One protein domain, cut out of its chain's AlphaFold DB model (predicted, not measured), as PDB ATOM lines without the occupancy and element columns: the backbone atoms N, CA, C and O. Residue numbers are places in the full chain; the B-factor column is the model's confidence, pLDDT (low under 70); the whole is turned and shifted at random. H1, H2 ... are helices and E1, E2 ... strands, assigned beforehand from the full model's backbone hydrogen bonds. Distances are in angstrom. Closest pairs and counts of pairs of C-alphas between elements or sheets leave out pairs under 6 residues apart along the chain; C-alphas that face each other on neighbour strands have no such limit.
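This is residues 3 to 131 of the 290 residues of an uncharacterized protein of Xanthobacteraceae bacterium (UniProt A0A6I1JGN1). A strongly twisted sheet of five strands makes one part of a rod, and an arm of residues 8 to 40, a long link running out and H1 running back, makes the other. A small hairpin, E5 and E6, lies near E3, and residues 68 to 69 pair with residues 104 to 105 of E6. The printed part has 129 residues with one named helix and seven named strands, in the order E1, H1, E2, E3, E4, E5, E6, E7; the antiparallel sheet runs E1, E2, E7, E3, E4. The class is mixed, helices and strands, with under half of the residues in named elements; the whole is loose, radius of gyration of the C-alphas 18.1 A, spans 60 by 27 by 22 A.

E1, residues 3 to 7, is an edge strand, antiparallel to E2, residues 54 to 60, at 147 degrees; N 4 and O 57 are within hydrogen-bond range at 2.9 A. H1, residues 27 to 40, is not on the sheet, with 0 pairs of C-alphas within 10 A; every O i to N i+4 pair in it is within hydrogen-bond range. E7, residues 124 to 130, is antiparallel to E2 at 158 degrees, with N 58 and O 126 2.8 A apart, and to E3, residues 75 to 84, at 166 degrees, with N 82 and O 125 2.9 A apart. E3 bends by 55 degrees at residue 79 and forms a hairpin with the edge strand E4, residues 90 to 93; N 91 and O 83 are 2.7 A apart. In the hairpin of E5, residues 98 to 101, and E6, residues 104 to 107, N 101 and O 104 are 2.9 A apart. The closest C-alphas of E3 and E5, Ile 78 and Leu 100, are 7.6 A apart.

E1 begins at C-alpha 3 (-2.028, -26.785, -4.724). H1 is 20.1 A long from C-alpha 27 (20.398, -14.416, -18.592), E2 19.5 A, E3 23.9 A and E7 18.4 A, ending at C-alpha 130 (7.642, -34.179, -6.501).

The C-alphas farthest apart, of Ser 21 and Asp 87, are 61.3 A apart. The printed part has no cut. The links E1 to H1, H1 to E2, E2 to E3 and E6 to E7 are long. The pLDDT is under 70 at residues 43 to 45 and 118.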
ATOM      1  N   LEU A   3      -3.415 -26.355  -4.578       86.25
ATOM      2  CA  LEU A   3      -2.028 -26.785  -4.724       86.25
ATOM      3  C   LEU A   3      -1.157 -25.542  -4.886       86.25
ATOM      4  O   LEU A   3      -1.429 -24.713  -5.751       86.25
ATOM      5  N   SER A   4      -0.132 -25.408  -4.054       85.56
ATOM      6  CA  SER A   4       0.826 -24.309  -4.104       85.56
ATOM      7  C   SER A   4       2.256 -24.834  -4.166       85.56
ATOM      8  O   SER A   4       2.578 -25.903  -3.646       85.56
ATOM      9  N   VAL A   5       3.120 -24.079  -4.838       85.44
ATOM     10  CA  VAL A   5       4.554 -24.370  -4.906       85.44
ATOM     11  C   VAL A   5       5.224 -23.726  -3.701       85.44
ATOM     12  O   VAL A   5       5.128 -22.516  -3.515       85.44
ATOM     13  N   VAL A   6       5.898 -24.532  -2.880       86.38
ATOM     14  CA  VAL A   6       6.705 -24.046  -1.749       86.38
ATOM     15  C   VAL A   6       8.124 -23.744  -2.212       86.38
ATOM     16  O   VAL A   6       8.695 -22.717  -1.859       86.38
ATOM     17  N   THR A   7       8.694 -24.636  -3.022       83.88
ATOM     18  CA  THR A   7      10.027 -24.469  -3.607       83.88
ATOM     19  C   THR A   7       9.930 -24.744  -5.102       83.88
ATOM     20  O   THR A   7       9.470 -25.834  -5.452       83.88
ATOM     21  N   PRO A   8      10.327 -23.793  -5.969       77.56
ATOM     22  CA  PRO A   8      10.230 -23.954  -7.415       77.56
ATOM     23  C   PRO A   8      11.114 -25.101  -7.923       77.56
ATOM     24  O   PRO A   8      12.053 -25.511  -7.229       77.56
ATOM     25  N   PRO A   9      10.833 -25.617  -9.131       78.19
ATOM     26  CA  PRO A   9      11.603 -26.702  -9.712       78.19
ATOM     27  C   PRO A   9      13.061 -26.307  -9.934       78.19
ATOM     28  O   PRO A   9      13.375 -25.221 -10.424       78.19
ATOM     29  N   SER A  10      13.960 -27.226  -9.589       75.62
ATOM     30  CA  SER A  10      15.372 -27.105  -9.954       75.62
ATOM     31  C   SER A  10      15.534 -27.144 -11.474       75.62
ATOM     32  O   SER A  10      14.860 -27.925 -12.151       75.62
ATOM     33  N   ALA A  11      16.446 -26.327 -12.008       74.69
ATOM     34  CA  ALA A  11      16.694 -26.256 -13.443       74.69
ATOM     35  C   ALA A  11      17.149 -27.621 -13.991       74.69
ATOM     36  O   ALA A  11      18.180 -28.159 -13.589       74.69
ATOM     37  N   VAL A  12      16.361 -28.176 -14.914       80.88
ATOM     38  CA  VAL A  12      16.620 -29.480 -15.551       80.88
ATOM     39  C   VAL A  12      17.644 -29.363 -16.675       80.88
ATOM     40  O   VAL A  12      18.409 -30.294 -16.930       80.88
ATOM     41  N   ILE A  13      17.649 -28.216 -17.352       83.81
ATOM     42  CA  ILE A  13      18.584 -27.873 -18.418       83.81
ATOM     43  C   ILE A  13      19.205 -26.509 -18.129       83.81
ATOM     44  O   ILE A  13      18.635 -25.679 -17.422       83.81
ATOM     45  N   THR A  14      20.382 -26.281 -18.696       85.81
ATOM     46  CA  THR A  14      21.132 -25.025 -18.596       85.81
ATOM     47  C   THR A  14      21.307 -24.414 -19.986       85.81
ATOM     48  O   THR A  14      21.104 -25.117 -20.981       85.81
ATOM     49  N   PRO A  15      21.729 -23.140 -20.105       84.69
ATOM     50  CA  PRO A  15      22.015 -22.545 -21.409       84.69
ATOM     51  C   PRO A  15      23.010 -23.366 -22.243       84.69
ATOM     52  O   PRO A  15      22.868 -23.447 -23.454       84.69
ATOM     53  N   ALA A  16      23.940 -24.090 -21.611       85.50
ATOM     54  CA  ALA A  16      24.876 -24.976 -22.310       85.50
ATOM     55  C   ALA A  16      24.202 -26.115 -23.106       85.50
ATOM     56  O   ALA A  16      24.813 -26.672 -24.014       85.50
ATOM     57  N   ASN A  17      22.955 -26.476 -22.784       84.69
ATOM     58  CA  ASN A  17      22.182 -27.477 -23.526       84.69
ATOM     59  C   ASN A  17      21.489 -26.899 -24.770       84.69
ATOM     60  O   ASN A  17      20.936 -27.650 -25.572       84.69
ATOM     61  N   ILE A  18      21.480 -25.576 -24.922       86.00
ATOM     62  CA  ILE A  18      20.828 -24.882 -26.026       86.00
ATOM     63  C   ILE A  18      21.872 -24.594 -27.105       86.00
ATOM     64  O   ILE A  18      22.995 -24.192 -26.824       86.00
ATOM     65  N   ALA A  19      21.511 -24.794 -28.371       82.88
ATOM     66  CA  ALA A  19      22.409 -24.510 -29.483       82.88
ATOM     67  C   ALA A  19      22.455 -23.002 -29.826       82.88
ATOM     68  O   ALA A  19      21.502 -22.238 -29.616       82.88
ATOM     69  N   GLY A  20      23.573 -22.575 -30.415       80.44
ATOM     70  CA  GLY A  20      23.765 -21.242 -30.996       80.44
ATOM     71  C   GLY A  20      24.675 -20.317 -30.185       80.44
ATOM     72  O   GLY A  20      25.146 -20.664 -29.109       80.44
ATOM     73  N   SER A  21      24.904 -19.106 -30.696       78.12
ATOM     74  CA  SER A  21      25.801 -18.125 -30.070       78.12
ATOM     75  C   SER A  21      25.144 -17.466 -28.856       78.12
ATOM     76  O   SER A  21      24.215 -16.678 -29.016       78.12
ATOM     77  N   HIS A  22      25.590 -17.829 -27.657       79.94
ATOM     78  CA  HIS A  22      25.248 -17.203 -26.378       79.94
ATOM     79  C   HIS A  22      26.256 -17.655 -25.315       79.94
ATOM     80  O   HIS A  22      26.925 -18.677 -25.484       79.94
ATOM     81  N   ALA A  23      26.388 -16.889 -24.236       81.38
ATOM     82  CA  ALA A  23      27.236 -17.285 -23.119       81.38
ATOM     83  C   ALA A  23      26.601 -18.449 -22.337       81.38
ATOM     84  O   ALA A  23      25.379 -18.598 -22.290       81.38
ATOM     85  N   SER A  24      27.419 -19.252 -21.655       78.44
ATOM     86  CA  SER A  24      26.933 -20.350 -20.803       78.44
ATOM     87  C   SER A  24      26.079 -19.875 -19.619       78.44
ATOM     88  O   SER A  24      25.333 -20.663 -19.044       78.44
ATOM     89  N   ASN A  25      26.182 -18.594 -19.259       76.81
ATOM     90  CA  ASN A  25      25.415 -17.912 -18.217       76.81
ATOM     91  C   ASN A  25      24.476 -16.833 -18.788       76.81
ATOM     92  O   ASN A  25      24.142 -15.879 -18.088       76.81
ATOM     93  N   ASP A  26      24.080 -16.948 -20.059       82.44
ATOM     94  CA  ASP A  26      23.199 -15.970 -20.691       82.44
ATOM     95  C   ASP A  26      21.860 -15.871 -19.937       82.44
ATOM     96  O   ASP A  26      21.089 -16.835 -19.840       82.44
ATOM     97  N   ALA A  27      21.590 -14.685 -19.387       81.56
ATOM     98  CA  ALA A  27      20.398 -14.416 -18.592       81.56
ATOM     99  C   ALA A  27      19.107 -14.516 -19.421       81.56
ATOM    100  O   ALA A  27      18.080 -14.942 -18.896       81.56
ATOM    101  N   SER A  28      19.154 -14.181 -20.715       79.69
ATOM    102  CA  SER A  28      17.989 -14.260 -21.601       79.69
ATOM    103  C   SER A  28      17.601 -15.709 -21.878       79.69
ATOM    104  O   SER A  28      16.435 -16.075 -21.749       79.69
ATOM    105  N   VAL A  29      18.585 -16.567 -22.159       82.31
ATOM    106  CA  VAL A  29      18.362 -18.002 -22.376       82.31
ATOM    107  C   VAL A  29      17.928 -18.677 -21.080       82.31
ATOM    108  O   VAL A  29      17.023 -19.504 -21.094       82.31
ATOM    109  N   THR A  30      18.497 -18.273 -19.944       84.25
ATOM    110  CA  THR A  30      18.060 -18.751 -18.623       84.25
ATOM    111  C   THR A  30      16.594 -18.393 -18.353       84.25
ATOM    112  O   THR A  30      15.829 -19.244 -17.904       84.25
ATOM    113  N   ALA A  31      16.172 -17.169 -18.683       80.19
ATOM    114  CA  ALA A  31      14.778 -16.750 -18.553       80.19
ATOM    115  C   ALA A  31      13.842 -17.511 -19.510       80.19
ATOM    116  O   ALA A  31      12.752 -17.905 -19.104       80.19
ATOM    117  N   MET A  32      14.271 -17.780 -20.749       82.94
ATOM    118  CA  MET A  32      13.507 -18.599 -21.701       82.94
ATOM    119  C   MET A  32      13.334 -20.038 -21.201       82.94
ATOM    120  O   MET A  32      12.226 -20.563 -21.239       82.94
ATOM    121  N   ILE A  33      14.398 -20.652 -20.674       86.12
ATOM    122  CA  ILE A  33      14.335 -21.984 -20.056       86.12
ATOM    123  C   ILE A  33      13.338 -21.978 -18.893       86.12
ATOM    124  O   ILE A  33      12.514 -22.886 -18.794       86.12
ATOM    125  N   ALA A  34      13.381 -20.961 -18.028       82.12
ATOM    126  CA  ALA A  34      12.449 -20.836 -16.909       82.12
ATOM    127  C   ALA A  34      10.993 -20.683 -17.381       82.12
ATOM    128  O   ALA A  34      10.108 -21.319 -16.815       82.12
ATOM    129  N   ALA A  35      10.749 -19.902 -18.437       82.94
ATOM    130  CA  ALA A  35       9.417 -19.711 -19.011       82.94
ATOM    131  C   ALA A  35       8.846 -21.015 -19.590       82.94
ATOM    132  O   ALA A  35       7.746 -21.417 -19.221       82.94
ATOM    133  N   VAL A  36       9.619 -21.719 -20.424       85.12
ATOM    134  CA  VAL A  36       9.206 -23.011 -21.001       85.12
ATOM    135  C   VAL A  36       9.024 -24.063 -19.904       85.12
ATOM    136  O   VAL A  36       8.084 -24.853 -19.938       85.12
ATOM    137  N   THR A  37       9.895 -24.062 -18.891       83.62
ATOM    138  CA  THR A  37       9.744 -24.962 -17.744       83.62
ATOM    139  C   THR A  37       8.444 -24.664 -17.003       83.62
ATOM    140  O   THR A  37       7.707 -25.595 -16.720       83.62
ATOM    141  N   ALA A  38       8.101 -23.400 -16.749       80.06
ATOM    142  CA  ALA A  38       6.848 -23.035 -16.085       80.06
ATOM    143  C   ALA A  38       5.589 -23.398 -16.898       80.06
ATOM    144  O   ALA A  38       4.547 -23.683 -16.313       80.06
ATOM    145  N   GLU A  39       5.677 -23.402 -18.230       81.69
ATOM    146  CA  GLU A  39       4.576 -23.796 -19.117       81.69
ATOM    147  C   GLU A  39       4.308 -25.310 -19.096       81.69
ATOM    148  O   GLU A  39       3.159 -25.755 -19.188       81.69
ATOM    149  N   LEU A  40       5.358 -26.120 -18.957       81.06
ATOM    150  CA  LEU A  40       5.241 -27.577 -18.946       81.06
ATOM    151  C   LEU A  40       5.078 -28.159 -17.540       81.06
ATOM    152  O   LEU A  40       4.375 -29.159 -17.368       81.06
ATOM    153  N   ASP A  41       5.755 -27.567 -16.559       78.75
ATOM    154  CA  ASP A  41       5.890 -28.094 -15.207       78.75
ATOM    155  C   ASP A  41       4.661 -27.779 -14.337       78.75
ATOM    156  O   ASP A  41       3.934 -26.799 -14.507       78.75
ATOM    157  N   ALA A  42       4.410 -28.654 -13.373       70.25
ATOM    158  CA  ALA A  42       3.384 -28.483 -12.358       70.25
ATOM    159  C   ALA A  42       3.580 -27.186 -11.544       70.25
ATOM    160  O   ALA A  42       4.716 -26.741 -11.373       70.25
ATOM    161  N   PRO A  43       2.504 -26.608 -10.965       62.69
ATOM    162  CA  PRO A  43       1.151 -27.163 -10.811       62.69
ATOM    163  C   PRO A  43       0.151 -26.764 -11.907       62.69
ATOM    164  O   PRO A  43      -0.947 -27.318 -11.934       62.69
ATOM    165  N   TYR A  44       0.517 -25.833 -12.791       68.81
ATOM    166  CA  TYR A  44      -0.368 -25.281 -13.826       68.81
ATOM    167  C   TYR A  44       0.027 -25.678 -15.254       68.81
ATOM    168  O   TYR A  44      -0.711 -25.375 -16.187       68.81
ATOM    169  N   GLY A  45       1.175 -26.336 -15.426       69.69
ATOM    170  CA  GLY A  45       1.669 -26.715 -16.739       69.69
ATOM    171  C   GLY A  45       0.906 -27.861 -17.393       69.69
ATOM    172  O   GLY A  45       0.210 -28.651 -16.745       69.69
ATOM    173  N   TRP A  46       1.075 -27.964 -18.710       73.50
ATOM    174  CA  TRP A  46       0.295 -28.844 -19.588       73.50
ATOM    175  C   TRP A  46       0.410 -30.332 -19.247       73.50
ATOM    176  O   TRP A  46      -0.531 -31.095 -19.455       73.50
ATOM    177  N   LEU A  47       1.555 -30.768 -18.714       76.56
ATOM    178  CA  LEU A  47       1.790 -32.184 -18.429       76.56
ATOM    179  C   LEU A  47       1.084 -32.660 -17.156       76.56
ATOM    180  O   LEU A  47       0.950 -33.869 -16.954       76.56
ATOM    181  N   GLY A  48       0.682 -31.740 -16.270       78.06
ATOM    182  CA  GLY A  48       0.129 -32.081 -14.957       78.06
ATOM    183  C   GLY A  48       1.086 -32.913 -14.089       78.06
ATOM    184  O   GLY A  48       0.643 -33.641 -13.198       78.06
ATOM    185  N   ARG A  49       2.394 -32.845 -14.365       82.69
ATOM    186  CA  ARG A  49       3.468 -33.623 -13.731       82.69
ATOM    187  C   ARG A  49       4.582 -32.695 -13.277       82.69
ATOM    188  O   ARG A  49       4.844 -31.701 -13.943       82.69
ATOM    189  N   ALA A  50       5.235 -33.048 -12.174       85.88
ATOM    190  CA  ALA A  50       6.436 -32.353 -11.736       85.88
ATOM    191  C   ALA A  50       7.633 -32.842 -12.572       85.88
ATOM    192  O   ALA A  50       7.992 -34.019 -12.503       85.88
ATOM    193  N   ILE A  51       8.214 -31.969 -13.392       83.50
ATOM    194  CA  ILE A  51       9.379 -32.269 -14.228       83.50
ATOM    195  C   ILE A  51      10.642 -32.143 -13.383       83.50
ATOM    196  O   ILE A  51      11.330 -33.139 -13.150       83.50
ATOM    197  N   GLY A  52      10.924 -30.924 -12.915       83.25
ATOM    198  CA  GLY A  52      12.016 -30.667 -11.988       83.25
ATOM    199  C   GLY A  52      11.639 -31.072 -10.566       83.25
ATOM    200  O   GLY A  52      10.463 -31.131 -10.210       83.25
ATOM    201  N   ARG A  53      12.646 -31.336  -9.726       87.38
ATOM    202  CA  ARG A  53      12.429 -31.510  -8.284       87.38
ATOM    203  C   ARG A  53      11.905 -30.210  -7.686       87.38
ATOM    204  O   ARG A  53      12.627 -29.213  -7.686       87.38
ATOM    205  N   GLN A  54      10.683 -30.257  -7.166       87.62
ATOM    206  CA  GLN A  54      10.001 -29.156  -6.496       87.62
ATOM    207  C   GLN A  54       9.233 -29.632  -5.263       87.62
ATOM    208  O   GLN A  54       8.736 -30.760  -5.200       87.62
ATOM    209  N   THR A  55       9.116 -28.742  -4.282       90.31
ATOM    210  CA  THR A  55       8.329 -28.995  -3.072       90.31
ATOM    211  C   THR A  55       6.947 -28.391  -3.260       90.31
ATOM    212  O   THR A  55       6.809 -27.173  -3.397       90.31
ATOM    213  N   LEU A  56       5.924 -29.239  -3.236       90.75
ATOM    214  CA  LEU A  56       4.528 -28.854  -3.395       90.75
ATOM    215  C   LEU A  56       3.797 -28.959  -2.060       90.75
ATOM    216  O   LEU A  56       4.055 -29.861  -1.261       90.75
ATOM    217  N   ARG A  57       2.850 -28.049  -1.838       92.44
ATOM    218  CA  ARG A  57       1.909 -28.096  -0.723       92.44
ATOM    219  C   ARG A  57       0.501 -28.244  -1.260       92.44
ATOM    220  O   ARG A  57       0.025 -27.407  -2.023       92.44
ATOM    221  N   MET A  58      -0.168 -29.307  -0.840       90.81
ATOM    222  CA  MET A  58      -1.579 -29.529  -1.113       90.81
ATOM    223  C   MET A  58      -2.391 -29.241   0.143       90.81
ATOM    224  O   MET A  58      -2.136 -29.828   1.193       90.81
ATOM    225  N   THR A  59      -3.367 -28.354   0.007       90.88
ATOM    226  CA  THR A  59      -4.226 -27.884   1.092       90.88
ATOM    227  C   THR A  59      -5.661 -28.337   0.838       90.88
ATOM    228  O   THR A  59      -6.174 -28.241  -0.285       90.88
ATOM    229  N   MET A  60      -6.308 -28.896   1.855       90.06
ATOM    230  CA  MET A  60      -7.623 -29.525   1.749       90.06
ATOM    231  C   MET A  60      -8.472 -29.251   2.996       90.06
ATOM    232  O   MET A  60      -7.908 -29.065   4.072       90.06
ATOM    233  N   PRO A  61      -9.812 -29.273   2.863       87.81
ATOM    234  CA  PRO A  61     -10.696 -28.984   3.983       87.81
ATOM    235  C   PRO A  61     -10.921 -30.140   4.964       87.81
ATOM    236  O   PRO A  61     -11.433 -29.924   6.058       87.81
ATOM    237  N   ASP A  62     -10.590 -31.367   4.568       87.81
ATOM    238  CA  ASP A  62     -10.705 -32.579   5.378       87.81
ATOM    239  C   ASP A  62      -9.829 -33.705   4.787       87.81
ATOM    240  O   ASP A  62      -9.102 -33.506   3.809       87.81
ATOM    241  N   TRP A  63      -9.889 -34.898   5.388       86.69
ATOM    242  CA  TRP A  63      -9.180 -36.100   4.928       86.69
ATOM    243  C   TRP A  63      -9.872 -36.841   3.767       86.69
ATOM    244  O   TRP A  63      -9.320 -37.818   3.254       86.69
ATOM    245  N   GLY A  64     -11.061 -36.402   3.341       81.06
ATOM    246  CA  GLY A  64     -11.859 -37.036   2.293       81.06
ATOM    247  C   GLY A  64     -12.204 -38.509   2.559       81.06
ATOM    248  O   GLY A  64     -12.378 -38.947   3.694       81.06
ATOM    249  N   GLU A  65     -12.269 -39.303   1.485       75.75
ATOM    250  CA  GLU A  65     -12.668 -40.724   1.481       75.75
ATOM    251  C   GLU A  65     -11.572 -41.698   1.982       75.75
ATOM    252  O   GLU A  65     -11.508 -42.863   1.589       75.75
ATOM    253  N   GLY A  66     -10.646 -41.235   2.822       80.44
ATOM    254  CA  GLY A  66      -9.639 -42.078   3.474       80.44
ATOM    255  C   GLY A  66      -8.362 -42.359   2.671       80.44
ATOM    256  O   GLY A  66      -7.328 -42.630   3.279       80.44
ATOM    257  N   ARG A  67      -8.352 -42.234   1.340       88.50
ATOM    258  CA  ARG A  67      -7.107 -42.204   0.540       88.50
ATOM    259  C   ARG A  67      -6.984 -40.888  -0.209       88.50
ATOM    260  O   ARG A  67      -7.923 -40.455  -0.870       88.50
ATOM    261  N   ILE A  68      -5.811 -40.271  -0.147       90.81
ATOM    262  CA  ILE A  68      -5.594 -38.928  -0.686       90.81
ATOM    263  C   ILE A  68      -4.682 -39.018  -1.906       90.81
ATOM    264  O   ILE A  68      -3.529 -39.440  -1.809       90.81
ATOM    265  N   ARG A  69      -5.198 -38.630  -3.079       90.62
ATOM    266  CA  ARG A  69      -4.417 -38.591  -4.321       90.62
ATOM    267  C   ARG A  69      -3.484 -37.386  -4.289       90.62
ATOM    268  O   ARG A  69      -3.953 -36.251  -4.348       90.62
ATOM    269  N   LEU A  70      -2.175 -37.621  -4.264       90.56
ATOM    270  CA  LEU A  70      -1.210 -36.542  -4.447       90.56
ATOM    271  C   LEU A  70      -1.178 -36.137  -5.924       90.56
ATOM    272  O   LEU A  70      -1.205 -36.985  -6.824       90.56
ATOM    273  N   ARG A  71      -1.173 -34.828  -6.172       88.38
ATOM    274  CA  ARG A  71      -1.117 -34.265  -7.524       88.38
ATOM    275  C   ARG A  71       0.330 -34.192  -8.004       88.38
ATOM    276  O   ARG A  71       1.262 -34.263  -7.214       88.38
ATOM    277  N   CYS A  72       0.494 -34.044  -9.316       85.81
ATOM    278  CA  CYS A  72       1.790 -33.809  -9.952       85.81
ATOM    279  C   CYS A  72       2.807 -34.953  -9.757       85.81
ATOM    280  O   CYS A  72       3.915 -34.711  -9.284       85.81
ATOM    281  N   PRO A  73       2.472 -36.204 -10.139       85.62
ATOM    282  CA  PRO A  73       3.438 -37.301 -10.105       85.62
ATOM    283  C   PRO A  73       4.616 -37.034 -11.067       85.62
ATOM    284  O   PRO A  73       4.418 -36.362 -12.082       85.62
ATOM    285  N   PRO A  74       5.805 -37.616 -10.835       90.19
ATOM    286  CA  PRO A  74       6.131 -38.596  -9.794       90.19
ATOM    287  C   PRO A  74       6.367 -37.968  -8.413       90.19
ATOM    288  O   PRO A  74       6.983 -36.912  -8.288       90.19
ATOM    289  N   ILE A  75       5.875 -38.646  -7.372       90.69
ATOM    290  CA  ILE A  75       6.067 -38.247  -5.973       90.69
ATOM    291  C   ILE A  75       7.310 -38.953  -5.442       90.69
ATOM    292  O   ILE A  75       7.373 -40.180  -5.481       90.69
ATOM    293  N   VAL A  76       8.274 -38.184  -4.945       90.25
ATOM    294  CA  VAL A  76       9.539 -38.703  -4.412       90.25
ATOM    295  C   VAL A  76       9.377 -39.081  -2.944       90.25
ATOM    296  O   VAL A  76       9.688 -40.200  -2.547       90.25
ATOM    297  N   SER A  77       8.873 -38.157  -2.127       91.12
ATOM    298  CA  SER A  77       8.697 -38.363  -0.689       91.12
ATOM    299  C   SER A  77       7.702 -37.366  -0.104       91.12
ATOM    300  O   SER A  77       7.436 -36.311  -0.679       91.12
ATOM    301  N   ILE A  78       7.142 -37.699   1.056       93.50
ATOM    302  CA  ILE A  78       6.314 -36.782   1.842       93.50
ATOM    303  C   ILE A  78       7.228 -36.089   2.850       93.50
ATOM    304  O   ILE A  78       7.957 -36.757   3.579       93.50
ATOM    305  N   THR A  79       7.189 -34.761   2.882       93.25
ATOM    306  CA  THR A  79       8.014 -33.945   3.779       93.25
ATOM    307  C   THR A  79       7.325 -33.761   5.124       93.25
ATOM    308  O   THR A  79       7.942 -33.931   6.170       93.25
ATOM    309  N   SER A  80       6.041 -33.402   5.105       93.38
ATOM    310  CA  SER A  80       5.258 -33.206   6.322       93.38
ATOM    311  C   SER A  80       3.765 -33.282   6.032       93.38
ATOM    312  O   SER A  80       3.293 -32.778   5.010       93.38
ATOM    313  N   VAL A  81       3.011 -33.839   6.975       93.88
ATOM    314  CA  VAL A  81       1.548 -33.794   6.985       93.88
ATOM    315  C   VAL A  81       1.128 -33.057   8.246       93.88
ATOM    316  O   VAL A  81       1.449 -33.494   9.350       93.88
ATOM    317  N   THR A  82       0.439 -31.935   8.093       92.81
ATOM    318  CA  THR A  82      -0.127 -31.174   9.208       92.81
ATOM    319  C   THR A  82      -1.634 -31.089   9.053       92.81
ATOM    320  O   THR A  82      -2.164 -31.115   7.940       92.81
ATOM    321  N   TYR A  83      -2.332 -31.018  10.177       93.38
ATOM    322  CA  TYR A  83      -3.776 -30.863  10.200       93.38
ATOM    323  C   TYR A  83      -4.199 -29.984  11.367       93.38
ATOM    324  O   TYR A  83      -3.494 -29.901  12.367       93.38
ATOM    325  N   MET A  84      -5.339 -29.327  11.242       91.94
ATOM    326  CA  MET A  84      -5.960 -28.589  12.327       91.94
ATOM    327  C   MET A  84      -6.892 -29.529  13.086       91.94
ATOM    328  O   MET A  84      -7.735 -30.175  12.467       91.94
ATOM    329  N   ASP A  85      -6.724 -29.646  14.397       88.12
ATOM    330  CA  ASP A  85      -7.618 -30.418  15.258       88.12
ATOM    331  C   ASP A  85      -8.952 -29.673  15.495       88.12
ATOM    332  O   ASP A  85      -9.068 -28.494  15.152       88.12
ATOM    333  N   PRO A  86      -9.992 -30.333  16.044       86.94
ATOM    334  CA  PRO A  86     -11.286 -29.697  16.313       86.94
ATOM    335  C   PRO A  86     -11.227 -28.494  17.264       86.94
ATOM    336  O   PRO A  86     -12.151 -27.681  17.254       86.94
ATOM    337  N   ASP A  87     -10.153 -28.364  18.045       86.31
ATOM    338  CA  ASP A  87      -9.915 -27.240  18.954       86.31
ATOM    339  C   ASP A  87      -9.258 -26.042  18.235       86.31
ATOM    340  O   ASP A  87      -9.046 -24.985  18.831       86.31
ATOM    341  N   GLY A  88      -8.967 -26.176  16.935       82.75
ATOM    342  CA  GLY A  88      -8.381 -25.134  16.096       82.75
ATOM    343  C   GLY A  88      -6.854 -25.063  16.158       82.75
ATOM    344  O   GLY A  88      -6.268 -24.135  15.598       82.75
ATOM    345  N   ALA A  89      -6.183 -26.017  16.809       87.62
ATOM    346  CA  ALA A  89      -4.729 -26.063  16.880       87.62
ATOM    347  C   ALA A  89      -4.135 -26.890  15.728       87.62
ATOM    348  O   ALA A  89      -4.647 -27.935  15.333       87.62
ATOM    349  N   THR A  90      -3.020 -26.418  15.159       91.25
ATOM    350  CA  THR A  90      -2.307 -27.150  14.102       91.25
ATOM    351  C   THR A  90      -1.406 -28.219  14.710       91.25
ATOM    352  O   THR A  90      -0.447 -27.910  15.414       91.25
ATOM    353  N   GLN A  91      -1.676 -29.473  14.374       92.19
ATOM    354  CA  GLN A  91      -0.904 -30.648  14.752       92.19
ATOM    355  C   GLN A  91      -0.074 -31.156  13.569       92.19
ATOM    356  O   GLN A  91      -0.468 -31.058  12.404       92.19
ATOM    357  N   THR A  92       1.085 -31.743  13.869       94.50
ATOM    358  CA  THR A  92       1.893 -32.468  12.877       94.50
ATOM    359  C   THR A  92       1.651 -33.960  13.032       94.50
ATOM    360  O   THR A  92       1.854 -34.518  14.108       94.50
ATOM    361  N   LEU A  93       1.236 -34.621  11.954       92.31
ATOM    362  CA  LEU A  93       1.046 -36.063  11.943       92.31
ATOM    363  C   LEU A  93       2.403 -36.763  11.795       92.31
ATOM    364  O   LEU A  93       3.168 -36.475  10.870       92.31
ATOM    365  N   ALA A  94       2.695 -37.693  12.701       93.19
ATOM    366  CA  ALA A  94       3.942 -38.448  12.692       93.19
ATOM    367  C   ALA A  94       4.054 -39.365  11.455       93.19
ATOM    368  O   ALA A  94       3.056 -39.888  10.952       93.19
ATOM    369  N   ALA A  95       5.278 -39.547  10.951       90.75
ATOM    370  CA  ALA A  95       5.547 -40.256   9.695       90.75
ATOM    371  C   ALA A  95       5.214 -41.758   9.731       90.75
ATOM    372  O   ALA A  95       4.990 -42.360   8.689       90.75
ATOM    373  N   ASP A  96       5.141 -42.362  10.917       91.25
ATOM    374  CA  ASP A  96       4.727 -43.751  11.140       91.25
ATOM    375  C   ASP A  96       3.204 -43.955  11.025       91.25
ATOM    376  O   ASP A  96       2.733 -45.091  10.949       91.25
ATOM    377  N   LYS A  97       2.418 -42.870  10.999       92.06
ATOM    378  CA  LYS A  97       0.950 -42.911  10.904       92.06
ATOM    379  C   LYS A  97       0.419 -42.933   9.476       92.06
ATOM    380  O   LYS A  97      -0.756 -43.236   9.273       92.06
ATOM    381  N   TYR A  98       1.260 -42.659   8.484       93.38
ATOM    382  CA  TYR A  98       0.884 -42.657   7.074       93.38
ATOM    383  C   TYR A  98       1.939 -43.345   6.212       93.38
ATOM    384  O   TYR A  98       3.072 -43.566   6.623       93.38
ATOM    385  N   ARG A  99       1.567 -43.692   4.982       93.12
ATOM    386  CA  ARG A  99       2.488 -44.232   3.978       93.12
ATOM    387  C   ARG A  99       2.137 -43.718   2.588       93.12
ATOM    388  O   ARG A  99       0.982 -43.405   2.300       93.12
ATOM    389  N   LEU A 100       3.145 -43.670   1.724       92.19
ATOM    390  CA  LEU A 100       2.989 -43.386   0.302       92.19
ATOM    391  C   LEU A 100       2.839 -44.709  -0.464       92.19
ATOM    392  O   LEU A 100       3.704 -45.576  -0.363       92.19
ATOM    393  N   ALA A 101       1.757 -44.864  -1.223       89.75
ATOM    394  CA  ALA A 101       1.502 -46.026  -2.077       89.75
ATOM    395  C   ALA A 101       1.056 -45.554  -3.470       89.75
ATOM    396  O   ALA A 101      -0.009 -44.965  -3.603       89.75
ATOM    397  N   ASP A 102       1.873 -45.756  -4.505       85.88
ATOM    398  CA  ASP A 102       1.562 -45.398  -5.906       85.88
ATOM    399  C   ASP A 102       1.057 -43.948  -6.119       85.88
ATOM    400  O   ASP A 102       0.157 -43.656  -6.918       85.88
ATOM    401  N   GLY A 103       1.633 -42.995  -5.376       85.88
ATOM    402  CA  GLY A 103       1.222 -41.583  -5.404       85.88
ATOM    403  C   GLY A 103      -0.073 -41.290  -4.636       85.88
ATOM    404  O   GLY A 103      -0.703 -40.251  -4.845       85.88
ATOM    405  N   TRP A 104      -0.501 -42.210  -3.777       90.56
ATOM    406  CA  TRP A 104      -1.561 -42.009  -2.801       90.56
ATOM    407  C   TRP A 104      -0.969 -41.917  -1.404       90.56
ATOM    408  O   TRP A 104      -0.161 -42.753  -1.001       90.56
ATOM    409  N   LEU A 105      -1.410 -40.915  -0.658       92.62
ATOM    410  CA  LEU A 105      -1.214 -40.846   0.775       92.62
ATOM    411  C   LEU A 105      -2.333 -41.657   1.441       92.62
ATOM    412  O   LEU A 105      -3.518 -41.364   1.258       92.62
ATOM    413  N   VAL A 106      -1.955 -42.691   2.190       93.31
ATOM    414  CA  VAL A 106      -2.887 -43.571   2.906       93.31
ATOM    415  C   VAL A 106      -2.452 -43.735   4.364       93.31
ATOM    416  O   VAL A 106      -1.256 -43.606   4.650       93.31
ATOM    417  N   PRO A 107      -3.373 -44.049   5.291       92.69
ATOM    418  CA  PRO A 107      -3.000 -44.402   6.652       92.69
ATOM    419  C   PRO A 107      -2.045 -45.600   6.672       92.69
ATOM    420  O   PRO A 107      -2.092 -46.485   5.803       92.69
ATOM    421  N   ALA A 108      -1.174 -45.640   7.676       92.38
ATOM    422  CA  ALA A 108      -0.389 -46.833   7.956       92.38
ATOM    423  C   ALA A 108      -1.313 -48.017   8.299       92.38
ATOM    424  O   ALA A 108      -2.475 -47.844   8.672       92.38
ATOM    425  N   ILE A 109      -0.810 -49.241   8.145       88.94
ATOM    426  CA  ILE A 109      -1.607 -50.454   8.377       88.94
ATOM    427  C   ILE A 109      -2.112 -50.454   9.828       88.94
ATOM    428  O   ILE A 109      -1.323 -50.331  10.762       88.94
ATOM    429  N   GLY A 110      -3.430 -50.571  10.009       88.06
ATOM    430  CA  GLY A 110      -4.072 -50.535  11.328       88.06
ATOM    431  C   GLY A 110      -4.217 -49.138  11.946       88.06
ATOM    432  O   GLY A 110      -4.608 -49.040  13.105       88.06
ATOM    433  N   GLN A 111      -3.911 -48.066  11.209       90.38
ATOM    434  CA  GLN A 111      -4.163 -46.681  11.619       90.38
ATOM    435  C   GLN A 111      -5.338 -46.086  10.829       90.38
ATOM    436  O   GLN A 111      -5.638 -46.508   9.711       90.38
ATOM    437  N   SER A 112      -5.982 -45.071  11.399       89.19
ATOM    438  CA  SER A 112      -6.987 -44.229  10.745       89.19
ATOM    439  C   SER A 112      -6.524 -42.774  10.738       89.19
ATOM    440  O   SER A 112      -5.671 -42.389  11.542       89.19
ATOM    441  N   TRP A 113      -7.088 -41.949   9.851       90.94
ATOM    442  CA  TRP A 113      -6.831 -40.510   9.907       90.94
ATOM    443  C   TRP A 113      -7.342 -39.924  11.230       90.94
ATOM    444  O   TRP A 113      -8.416 -40.325  11.690       90.94
ATOM    445  N   PRO A 114      -6.592 -39.000  11.854       87.94
ATOM    446  CA  PRO A 114      -7.069 -38.281  13.028       87.94
ATOM    447  C   PRO A 114      -8.230 -37.358  12.648       87.94
ATOM    448  O   PRO A 114      -8.352 -36.934  11.501       87.94
ATOM    449  N   THR A 115      -9.079 -37.000  13.605       86.31
ATOM    450  CA  THR A 115     -10.145 -36.024  13.356       86.31
ATOM    451  C   THR A 115      -9.531 -34.649  13.087       86.31
ATOM    452  O   THR A 115      -8.783 -34.139  13.918       86.31
ATOM    453  N   ALA A 116      -9.841 -34.055  11.933       80.81
ATOM    454  CA  ALA A 116      -9.495 -32.669  11.618       80.81
ATOM    455  C   ALA A 116     -10.705 -31.741  11.818       80.81
ATOM    456  O   ALA A 116     -11.849 -32.203  11.798       80.81
ATOM    457  N   ALA A 117     -10.459 -30.440  11.979       76.69
ATOM    458  CA  ALA A 117     -11.477 -29.396  11.979       76.69
ATOM    459  C   ALA A 117     -12.187 -29.344  10.621       76.69
ATOM    460  O   ALA A 117     -11.744 -28.685   9.680       76.69
ATOM    461  N   ALA A 118     -13.297 -30.071  10.520       68.94
ATOM    462  CA  ALA A 118     -14.104 -30.123   9.315       68.94
ATOM    463  C   ALA A 118     -14.611 -28.723   8.929       68.94
ATOM    464  O   ALA A 118     -14.972 -27.917   9.786       68.94
ATOM    465  N   SER A 119     -14.733 -28.476   7.623       72.19
ATOM    466  CA  SER A 119     -15.265 -27.237   7.016       72.19
ATOM    467  C   SER A 119     -14.317 -26.034   6.963       72.19
ATOM    468  O   SER A 119     -14.716 -24.995   6.437       72.19
ATOM    469  N   GLN A 120     -13.069 -26.156   7.426       79.25
ATOM    470  CA  GLN A 120     -12.052 -25.117   7.237       79.25
ATOM    471  C   GLN A 120     -11.229 -25.416   5.985       79.25
ATOM    472  O   GLN A 120     -10.735 -26.530   5.868       79.25
ATOM    473  N   PRO A 121     -11.063 -24.483   5.031       78.25
ATOM    474  CA  PRO A 121     -10.471 -24.768   3.720       78.25
ATOM    475  C   PRO A 121      -9.017 -25.267   3.772       78.25
ATOM    476  O   PRO A 121      -8.562 -25.904   2.818       78.25
ATOM    477  N   ASP A 122      -8.311 -24.989   4.867       83.88
ATOM    478  CA  ASP A 122      -6.909 -25.304   5.130       83.88
ATOM    479  C   ASP A 122      -6.683 -26.294   6.282       83.88
ATOM    480  O   ASP A 122      -5.565 -26.410   6.787       83.88
ATOM    481  N   ALA A 123      -7.715 -27.056   6.653       87.69
ATOM    482  CA  ALA A 123      -7.662 -28.006   7.759       87.69
ATOM    483  C   ALA A 123      -6.603 -29.105   7.597       87.69
ATOM    484  O   ALA A 123      -6.124 -29.622   8.598       87.69
ATOM    485  N   VAL A 124      -6.232 -29.489   6.374       90.69
ATOM    486  CA  VAL A 124      -5.199 -30.499   6.101       90.69
ATOM    487  C   VAL A 124      -4.191 -29.942   5.103       90.69
ATOM    488  O   VAL A 124      -4.550 -29.541   3.997       90.69
ATOM    489  N   ASN A 125      -2.908 -29.961   5.468       92.50
ATOM    490  CA  ASN A 125      -1.801 -29.502   4.636       92.50
ATOM    491  C   ASN A 125      -0.764 -30.614   4.466       92.50
ATOM    492  O   ASN A 125      -0.155 -31.094   5.421       92.50
ATOM    493  N   ILE A 126      -0.522 -31.003   3.219       93.50
ATOM    494  CA  ILE A 126       0.420 -32.063   2.865       93.50
ATOM    495  C   ILE A 126       1.531 -31.432   2.041       93.50
ATOM    496  O   ILE A 126       1.297 -30.979   0.922       93.50
ATOM    497  N   THR A 127       2.742 -31.403   2.593       94.19
ATOM    498  CA  THR A 127       3.941 -30.942   1.890       94.19
ATOM    499  C   THR A 127       4.742 -32.154   1.431       94.19
ATOM    500  O   THR A 127       5.051 -33.033   2.237       94.19
ATOM    501  N   TYR A 128       5.066 -32.222   0.144       93.25
ATOM    502  CA  TYR A 128       5.751 -33.359  -0.468       93.25
ATOM    503  C   TYR A 128       6.712 -32.913  -1.568       93.25
ATOM    504  O   TYR A 128       6.530 -31.869  -2.197       93.25
ATOM    505  N   LEU A 129       7.739 -33.727  -1.794       91.94
ATOM    506  CA  LEU A 129       8.691 -33.570  -2.879       91.94
ATOM    507  C   LEU A 129       8.176 -34.327  -4.104       91.94
ATOM    508  O   LEU A 129       7.937 -35.536  -4.044       91.94
ATOM    509  N   ALA A 130       8.024 -33.618  -5.214       90.44
ATOM    510  CA  ALA A 130       7.642 -34.179  -6.501       90.44
ATOM    511  C   ALA A 130       8.667 -33.786  -7.569       90.44
ATOM    512  O   ALA A 130       9.318 -32.747  -7.464       90.44
ATOM    513  N   GLY A 131       8.837 -34.629  -8.580       87.81
ATOM    514  CA  GLY A 131       9.802 -34.406  -9.654       87.81
ATOM    515  C   GLY A 131      10.480 -35.691 -10.094       87.81
ATOM    516  O   GLY A 131      10.603 -36.637  -9.313       87.81
TER     517      GLY A 131